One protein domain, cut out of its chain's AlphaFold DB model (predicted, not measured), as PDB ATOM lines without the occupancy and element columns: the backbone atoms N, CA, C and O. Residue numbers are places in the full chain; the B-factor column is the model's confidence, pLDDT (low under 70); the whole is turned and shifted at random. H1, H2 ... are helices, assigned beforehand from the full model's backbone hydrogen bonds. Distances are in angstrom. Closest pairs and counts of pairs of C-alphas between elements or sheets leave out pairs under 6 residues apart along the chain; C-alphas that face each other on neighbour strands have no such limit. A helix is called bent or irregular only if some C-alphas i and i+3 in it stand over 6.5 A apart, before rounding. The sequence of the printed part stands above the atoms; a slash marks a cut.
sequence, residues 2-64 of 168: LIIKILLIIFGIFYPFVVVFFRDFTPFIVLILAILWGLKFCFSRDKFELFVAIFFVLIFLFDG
ATOM      1  N   LEU A   2      25.942 -48.227  45.230       88.44
ATOM      2  CA  LEU A   2      24.570 -48.340  45.763       88.44
ATOM      3  C   LEU A   2      23.645 -47.189  45.321       88.44
ATOM      4  O   LEU A   2      22.551 -47.448  44.838       88.44
ATOM      5  N   ILE A   3      24.122 -45.941  45.397       90.62
ATOM      6  CA  ILE A   3      23.355 -44.744  44.998       90.62
ATOM      7  C   ILE A   3      22.871 -44.844  43.544       90.62
ATOM      8  O   ILE A   3      21.690 -44.656  43.279       90.62
ATOM      9  N   ILE A   4      23.754 -45.228  42.613       88.88
ATOM     10  CA  ILE A   4      23.406 -45.407  41.191       88.88
ATOM     11  C   ILE A   4      22.273 -46.429  41.033       88.88
ATOM     12  O   ILE A   4      21.326 -46.180  40.299       88.88
ATOM     13  N   LYS A   5      22.329 -47.563  41.747       88.69
ATOM     14  CA  LYS A   5      21.269 -48.582  41.691       88.69
ATOM     15  C   LYS A   5      19.930 -48.047  42.200       88.69
ATOM     16  O   LYS A   5      18.915 -48.291  41.561       88.69
ATOM     17  N   ILE A   6      19.933 -47.313  43.314       92.12
ATOM     18  CA  ILE A   6      18.717 -46.714  43.883       92.12
ATOM     19  C   ILE A   6      18.101 -45.722  42.890       92.12
ATOM     20  O   ILE A   6      16.913 -45.817  42.598       92.12
ATOM     21  N   LEU A   7      18.913 -44.831  42.312       92.19
ATOM     22  CA  LEU A   7      18.447 -43.868  41.311       92.19
ATOM     23  C   LEU A   7      17.865 -44.565  40.075       92.19
ATOM     24  O   LEU A   7      16.775 -44.209  39.641       92.19
ATOM     25  N   LEU A   8      18.542 -45.590  39.547       92.00
ATOM     26  CA  LEU A   8      18.048 -46.365  38.404       92.00
ATOM     27  C   LEU A   8      16.697 -47.033  38.686       92.00
ATOM     28  O   LEU A   8      15.839 -47.053  37.808       92.00
ATOM     29  N   ILE A   9      16.495 -47.558  39.897       89.88
ATOM     30  CA  ILE A   9      15.218 -48.165  40.298       89.88
ATOM     31  C   ILE A   9      14.122 -47.102  40.364       89.88
ATOM     32  O   ILE A   9      13.062 -47.291  39.775       89.88
ATOM     33  N   ILE A  10      14.379 -45.978  41.039       91.56
ATOM     34  CA  ILE A  10      13.402 -44.891  41.181       91.56
ATOM     35  C   ILE A  10      13.000 -44.373  39.798       91.56
ATOM     36  O   ILE A  10      11.822 -44.407  39.445       91.56
ATOM     37  N   PHE A  11      13.969 -43.960  38.982       90.88
ATOM     38  CA  PHE A  11      13.681 -43.437  37.648       90.88
ATOM     39  C   PHE A  11      13.036 -44.486  36.740       90.88
ATOM     40  O   PHE A  11      12.130 -44.146  35.990       90.88
ATOM     41  N   GLY A  12      13.438 -45.756  36.834       87.44
ATOM     42  CA  GLY A  12      12.847 -46.841  36.051       87.44
ATOM     43  C   GLY A  12      11.387 -47.137  36.408       87.44
ATOM     44  O   GLY A  12      10.590 -47.391  35.508       87.44
ATOM     45  N   ILE A  13      11.018 -47.074  37.693       87.88
ATOM     46  CA  ILE A  13       9.631 -47.276  38.149       87.88
ATOM     47  C   ILE A  13       8.745 -46.110  37.709       87.88
ATOM     48  O   ILE A  13       7.648 -46.328  37.201       87.88
ATOM     49  N   PHE A  14       9.224 -44.874  37.868       90.94
ATOM     50  CA  PHE A  14       8.451 -43.681  37.516       90.94
ATOM     51  C   PHE A  14       8.463 -43.353  36.017       90.94
ATOM     52  O   PHE A  14       7.677 -42.516  35.575       90.94
ATOM     53  N   TYR A  15       9.303 -44.026  35.226       92.38
ATOM     54  CA  TYR A  15       9.477 -43.762  33.800       92.38
ATOM     55  C   TYR A  15       8.157 -43.698  33.008       92.38
ATOM     56  O   TYR A  15       7.949 -42.687  32.333       92.38
ATOM     57  N   PRO A  16       7.220 -44.669  33.109       93.12
ATOM     58  CA  PRO A  16       5.980 -44.613  32.335       93.12
ATOM     59  C   PRO A  16       5.116 -43.387  32.646       93.12
ATOM     60  O   PRO A  16       4.477 -42.831  31.755       93.12
ATOM     61  N   PHE A  17       5.130 -42.929  33.901       93.94
ATOM     62  CA  PHE A  17       4.396 -41.735  34.311       93.94
ATOM     63  C   PHE A  17       5.045 -40.462  33.775       93.94
ATOM     64  O   PHE A  17       4.338 -39.569  33.317       93.94
ATOM     65  N   VAL A  18       6.379 -40.392  33.782       93.12
ATOM     66  CA  VAL A  18       7.105 -39.260  33.190       93.12
ATOM     67  C   VAL A  18       6.799 -39.156  31.700       93.12
ATOM     68  O   VAL A  18       6.405 -38.089  31.241       93.12
ATOM     69  N   VAL A  19       6.908 -40.267  30.968       93.56
ATOM     70  CA  VAL A  19       6.705 -40.309  29.511       93.56
ATOM     71  C   VAL A  19       5.339 -39.767  29.090       93.56
ATOM     72  O   VAL A  19       5.236 -39.123  28.049       93.56
ATOM     73  N   VAL A  20       4.294 -40.017  29.880       93.56
ATOM     74  CA  VAL A  20       2.915 -39.695  29.485       93.56
ATOM     75  C   VAL A  20       2.393 -38.416  30.130       93.56
ATOM     76  O   VAL A  20       1.768 -37.612  29.440       93.56
ATOM     77  N   PHE A  21       2.656 -38.196  31.421       93.25
ATOM     78  CA  PHE A  21       2.128 -37.045  32.166       93.25
ATOM     79  C   PHE A  21       3.105 -35.868  32.244       93.25
ATOM     80  O   PHE A  21       2.667 -34.728  32.355       93.25
ATOM     81  N   PHE A  22       4.413 -36.122  32.150       92.69
ATOM     82  CA  PHE A  22       5.471 -35.111  32.258       92.69
ATOM     83  C   PHE A  22       6.352 -35.114  31.001       92.69
ATOM     84  O   PHE A  22       7.579 -35.211  31.079       92.69
ATOM     85  N   ARG A  23       5.715 -35.030  29.826       88.19
ATOM     86  CA  ARG A  23       6.376 -35.158  28.514       88.19
ATOM     87  C   ARG A  23       7.595 -34.246  28.368       88.19
ATOM     88  O   ARG A  23       8.644 -34.732  27.956       88.19
ATOM     89  N   ASP A  24       7.500 -32.994  28.811       90.50
ATOM     90  CA  ASP A  24       8.598 -32.017  28.746       90.50
ATOM     91  C   ASP A  24       9.846 -32.454  29.534       90.50
ATOM     92  O   ASP A  24      10.973 -32.111  29.180       90.50
ATOM     93  N   PHE A  25       9.669 -33.272  30.578       90.81
ATOM     94  CA  PHE A  25      10.759 -33.820  31.386       90.81
ATOM     95  C   PHE A  25      11.336 -35.130  30.827       90.81
ATOM     96  O   PHE A  25      12.394 -35.580  31.277       90.81
ATOM     97  N   THR A  26      10.684 -35.745  29.835       90.81
ATOM     98  CA  THR A  26      11.084 -37.051  29.286       90.81
ATOM     99  C   THR A  26      12.514 -37.053  28.737       90.81
ATOM    100  O   THR A  26      13.273 -37.943  29.133       90.81
ATOM    101  N   PRO A  27      12.954 -36.074  27.917       91.88
ATOM    102  CA  PRO A  27      14.319 -36.068  27.388       91.88
ATOM    103  C   PRO A  27      15.381 -36.011  28.492       91.88
ATOM    104  O   PRO A  27      16.390 -36.709  28.418       91.88
ATOM    105  N   PHE A  28      15.129 -35.239  29.555       92.88
ATOM    106  CA  PHE A  28      16.040 -35.125  30.695       92.88
ATOM    107  C   PHE A  28      16.155 -36.442  31.461       92.88
ATOM    108  O   PHE A  28      17.260 -36.886  31.762       92.88
ATOM    109  N   ILE A  29      15.026 -37.098  31.744       91.94
ATOM    110  CA  ILE A  29      15.014 -38.379  32.460       91.94
ATOM    111  C   ILE A  29      15.680 -39.481  31.636       91.94
ATOM    112  O   ILE A  29      16.468 -40.258  32.175       91.94
ATOM    113  N   VAL A  30      15.425 -39.528  30.328       93.25
ATOM    114  CA  VAL A  30      16.071 -40.480  29.416       93.25
ATOM    115  C   VAL A  30      17.585 -40.255  29.367       93.25
ATOM    116  O   VAL A  30      18.344 -41.219  29.456       93.25
ATOM    117  N   LEU A  31      18.037 -38.998  29.299       94.00
ATOM    118  CA  LEU A  31      19.462 -38.662  29.320       94.00
ATOM    119  C   LEU A  31      20.116 -39.052  30.654       94.00
ATOM    120  O   LEU A  31      21.188 -39.657  30.663       94.00
ATOM    121  N   ILE A  32      19.457 -38.765  31.781       94.19
ATOM    122  CA  ILE A  32      19.915 -39.182  33.112       94.19
ATOM    123  C   ILE A  32      20.040 -40.707  33.173       94.19
ATOM    124  O   ILE A  32      21.067 -41.215  33.618       94.19
ATOM    125  N   LEU A  33      19.040 -41.451  32.692       93.94
ATOM    126  CA  LEU A  33      19.076 -42.913  32.647       93.94
ATOM    127  C   LEU A  33      20.220 -43.430  31.763       93.94
ATOM    128  O   LEU A  33      20.950 -44.324  32.194       93.94
ATOM    129  N   ALA A  34      20.433 -42.843  30.581       95.00
ATOM    130  CA  ALA A  34      21.546 -43.190  29.697       95.00
ATOM    131  C   ALA A  34      22.907 -42.987  30.383       95.00
ATOM    132  O   ALA A  34      23.748 -43.888  30.374       95.00
ATOM    133  N   ILE A  35      23.103 -41.838  31.040       95.69
ATOM    134  CA  ILE A  35      24.334 -41.519  31.772       95.69
ATOM    135  C   ILE A  35      24.523 -42.474  32.952       95.69
ATOM    136  O   ILE A  35      25.611 -43.017  33.124       95.69
ATOM    137  N   LEU A  36      23.486 -42.722  33.757       95.25
ATOM    138  CA  LEU A  36      23.579 -43.612  34.918       95.25
ATOM    139  C   LEU A  36      23.923 -45.052  34.512       95.25
ATOM    140  O   LEU A  36      24.775 -45.669  35.155       95.25
ATOM    141  N   TRP A  37      23.311 -45.581  33.445       95.06
ATOM    142  CA  TRP A  37      23.653 -46.903  32.910       95.06
ATOM    143  C   TRP A  37      25.060 -46.937  32.298       95.06
ATOM    144  O   TRP A  37      25.798 -47.888  32.547       95.06
ATOM    145  N   GLY A  38      25.473 -45.885  31.584       94.81
ATOM    146  CA  GLY A  38      26.827 -45.762  31.036       94.81
ATOM    147  C   GLY A  38      27.906 -45.684  32.122       94.81
ATOM    148  O   GLY A  38      28.920 -46.377  32.050       94.81
ATOM    149  N   LEU A  39      27.661 -44.913  33.184       94.50
ATOM    150  CA  LEU A  39      28.533 -44.865  34.358       94.50
ATOM    151  C   LEU A  39      28.625 -46.237  35.019       94.50
ATOM    152  O   LEU A  39      29.725 -46.693  35.313       94.50
ATOM    153  N   LYS A  40      27.489 -46.918  35.222       92.81
ATOM    154  CA  LYS A  40      27.454 -48.272  35.795       92.81
ATOM    155  C   LYS A  40      28.310 -49.245  34.970       92.81
ATOM    156  O   LYS A  40      29.155 -49.930  35.551       92.81
ATOM    157  N   PHE A  41      28.193 -49.190  33.639       94.00
ATOM    158  CA  PHE A  41      29.012 -49.971  32.714       94.00
ATOM    159  C   PHE A  41      30.512 -49.687  32.864       94.00
ATOM    160  O   PHE A  41      31.310 -50.621  32.869       94.00
ATOM    161  N   CYS A  42      30.929 -48.428  33.031       93.50
ATOM    162  CA  CYS A  42      32.344 -48.096  33.233       93.50
ATOM    163  C   CYS A  42      32.953 -48.789  34.465       93.50
ATOM    164  O   CYS A  42      34.142 -49.112  34.445       93.50
ATOM    165  N   PHE A  43      32.146 -49.055  35.500       91.06
ATOM    166  CA  PHE A  43      32.579 -49.763  36.707       91.06
ATOM    167  C   PHE A  43      32.479 -51.289  36.587       91.06
ATOM    168  O   PHE A  43      33.393 -51.985  37.014       91.06
ATOM    169  N   SER A  44      31.379 -51.819  36.045       90.94
ATOM    170  CA  SER A  44      31.119 -53.269  35.997       90.94
ATOM    171  C   SER A  44      31.738 -53.966  34.779       90.94
ATOM    172  O   SER A  44      32.020 -55.160  34.828       90.94
ATOM    173  N   ARG A  45      31.907 -53.220  33.676       91.50
ATOM    174  CA  ARG A  45      32.223 -53.697  32.320       91.50
ATOM    175  C   ARG A  45      31.242 -54.741  31.766       91.50
ATOM    176  O   ARG A  45      31.564 -55.438  30.805       91.50
ATOM    177  N   ASP A  46      30.028 -54.812  32.312       90.69
ATOM    178  CA  ASP A  46      28.981 -55.724  31.849       90.69
ATOM    179  C   ASP A  46      28.299 -55.189  30.576       90.69
ATOM    180  O   ASP A  46      27.696 -54.113  30.557       90.69
ATOM    181  N   LYS A  47      28.366 -55.970  29.493       91.19
ATOM    182  CA  LYS A  47      27.795 -55.619  28.184       91.19
ATOM    183  C   LYS A  47      26.282 -55.396  28.226       91.19
ATOM    184  O   LYS A  47      25.774 -54.641  27.399       91.19
ATOM    185  N   PHE A  48      25.563 -56.010  29.167       88.56
ATOM    186  CA  PHE A  48      24.136 -55.755  29.348       88.56
ATOM    187  C   PHE A  48      23.878 -54.299  29.753       88.56
ATOM    188  O   PHE A  48      22.962 -53.660  29.244       88.56
ATOM    189  N   GLU A  49      24.725 -53.735  30.612       91.56
ATOM    190  CA  GLU A  49      24.589 -52.351  31.071       91.56
ATOM    191  C   GLU A  49      24.866 -51.353  29.945       91.56
ATOM    192  O   GLU A  49      24.144 -50.366  29.805       91.56
ATOM    193  N   LEU A  50      25.853 -51.654  29.094       93.69
ATOM    194  CA  LEU A  50      26.122 -50.883  27.881       93.69
ATOM    195  C   LEU A  50      24.937 -50.926  26.910       93.69
ATOM    196  O   LEU A  50      24.544 -49.891  26.378       93.69
ATOM    197  N   PHE A  51      24.350 -52.106  26.696       93.00
ATOM    198  CA  PHE A  51      23.172 -52.255  25.844       93.00
ATOM    199  C   PHE A  51      22.008 -51.379  26.335       93.00
ATOM    200  O   PHE A  51      21.410 -50.656  25.541       93.00
ATOM    201  N   VAL A  52      21.724 -51.385  27.642       91.62
ATOM    202  CA  VAL A  52      20.654 -50.557  28.222       91.62
ATOM    203  C   VAL A  52      20.977 -49.061  28.114       91.62
ATOM    204  O   VAL A  52      20.088 -48.270  27.809       91.62
ATOM    205  N   ALA A  53      22.240 -48.661  28.295       94.50
ATOM    206  CA  ALA A  53      22.660 -47.274  28.096       94.50
ATOM    207  C   ALA A  53      22.413 -46.807  26.651       94.50
ATOM    208  O   ALA A  53      21.791 -45.767  26.438       94.50
ATOM    209  N   ILE A  54      22.837 -47.605  25.662       94.88
ATOM    210  CA  ILE A  54      22.610 -47.329  24.235       94.88
ATOM    211  C   ILE A  54      21.113 -47.249  23.939       94.88
ATOM    212  O   ILE A  54      20.681 -46.353  23.223       94.88
ATOM    213  N   PHE A  55      20.309 -48.139  24.518       93.94
ATOM    214  CA  PHE A  55      18.862 -48.107  24.351       93.94
ATOM    215  C   PHE A  55      18.243 -46.777  24.817       93.94
ATOM    216  O   PHE A  55      17.443 -46.193  24.087       93.94
ATOM    217  N   PHE A  56      18.652 -46.239  25.972       94.25
ATOM    218  CA  PHE A  56      18.188 -44.916  26.407       94.25
ATOM    219  C   PHE A  56      18.713 -43.778  25.523       94.25
ATOM    220  O   PHE A  56      17.964 -42.845  25.245       94.25
ATOM    221  N   VAL A  57      19.941 -43.863  25.001       94.94
ATOM    222  CA  VAL A  57      20.421 -42.906  23.984       94.94
ATOM    223  C   VAL A  57      19.538 -42.952  22.733       94.94
ATOM    224  O   VAL A  57      19.174 -41.907  22.204       94.94
ATOM    225  N   LEU A  58      19.134 -44.138  22.278       94.81
ATOM    226  CA  LEU A  58      18.228 -44.270  21.138       94.81
ATOM    227  C   LEU A  58      16.847 -43.677  21.427       94.81
ATOM    228  O   LEU A  58      16.304 -43.020  20.550       94.81
ATOM    229  N   ILE A  59      16.299 -43.834  22.636       93.38
ATOM    230  CA  ILE A  59      15.051 -43.152  23.021       93.38
ATOM    231  C   ILE A  59      15.219 -41.630  22.962       93.38
ATOM    232  O   ILE A  59      14.320 -40.934  22.500       93.38
ATOM    233  N   PHE A  60      16.363 -41.105  23.410       92.88
ATOM    234  CA  PHE A  60      16.638 -39.668  23.366       92.88
ATOM    235  C   PHE A  60      16.674 -39.134  21.926       92.88
ATOM    236  O   PHE A  60      16.179 -38.044  21.660       92.88
ATOM    237  N   LEU A  61      17.243 -39.909  21.000       93.50
ATOM    238  CA  LEU A  61      17.334 -39.546  19.582       93.50
ATOM    239  C   LEU A  61      16.025 -39.790  18.815       93.50
ATOM    240  O   LEU A  61      15.730 -39.073  17.861       93.50
ATOM    241  N   PHE A  62      15.246 -40.795  19.218       92.75
ATOM    242  CA  PHE A  62      14.035 -41.245  18.540       92.75
ATOM    243  C   PHE A  62      12.869 -41.344  19.531       92.75
ATOM    244  O   PHE A  62      12.645 -42.386  20.152       92.75
ATOM    245  N   ASP A  63      12.068 -40.278  19.616       84.38
ATOM    246  CA  ASP A  63      10.935 -40.168  20.552       84.38
ATOM    247  C   ASP A  63       9.931 -41.336  20.436       84.38
ATOM    248  O   ASP A  63       9.362 -41.778  21.433       84.38
ATOM    249  N   GLY A  64       9.780 -41.928  19.244       86.88
ATOM    250  CA  GLY A  64       8.911 -43.092  19.021       86.88
ATOM    251  C   GLY A  64       9.289 -44.350  19.822       86.88
ATOM    252  O   GLY A  64       8.467 -45.251  19.968       86.88
TER     253      GLY A  64
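AT A GLANCE: This is residues 2 to 64 of the 168 residues of the protein "Putative membrane protein" of Campylobacter lanienae NCTC 13004 (UniProt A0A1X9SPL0). Three helices fold back on one another in two successive helical hairpins, with H2 in the middle packed between H1 and H3. H1 and H3 do not meet, and the tight turn from H1 to H2 sticks out at one end, with residues 20 to 25 standing free. The printed part has 63 residues, with three named helices in the order H1, H2, H3 and no named strand; the class is all helix. The whole is compact, with a radius of gyration of the C-alphas of 11.5 A, and the C-alphas span 34 by 24 by 14 A along their three main axes.

IN THESE COORDINATES: H1 is residues 2 to 21, 28.6 A from first to last C-alpha, and C-alpha 2 is at (24.570, -48.340, 45.763). H1 has a kink of 48 degrees near residue 14, and it is irregular, with C-alphas 13 and 16 lying 7.4 A apart. H2, residues 23 to 44, is the longest helix by residues and measures 31.6 A. It begins with C-alpha 23 at (6.376, -35.158, 28.514) and is irregular too, with C-alphas 24 and 27 lying 7.1 A apart. H3 is residues 47 to 61, 21.0 A long, and ends with C-alpha 61 at (17.334, -39.546, 19.582). Residues 62 to 64 follow H3.

HOW THE PARTS SIT: H1 and H2 touch and form a helical hairpin. Their closest C-alphas, those of Val 19 and Thr 26, are 5.5 A apart. Their lines stand at a shallow tilt of 25 degrees, opposite ways, and their centres are 9.9 A apart. H2 and H3 touch and form a second helical hairpin, with 29 pairs of C-alphas within 8 A. Their closest C-alphas, those of Ala 34 and Ala 53, are 4.5 A apart. These two lines stand at a shallow tilt of 22 degrees, opposite ways, and their centres are 8.4 A apart. H1 and H3 are apart. In H3 every O i to N i+4 pair is within hydrogen-bond range; in H1 it is 14 of 16 pairs, and in H2 16 of 18.

THE WHOLE: The two C-alphas farthest apart are those of Phe 21 and Arg 45, at 34.4 A. The C-alphas of Leu 2 and Gly 64, the first and last printed, are 31.4 A apart. The links H1 to H2, of one residue, and H2 to H3, of two residues, are both tight. The printed part has no cut. The mean pLDDT of the printed part is 92.1, and no printed residue is under 70.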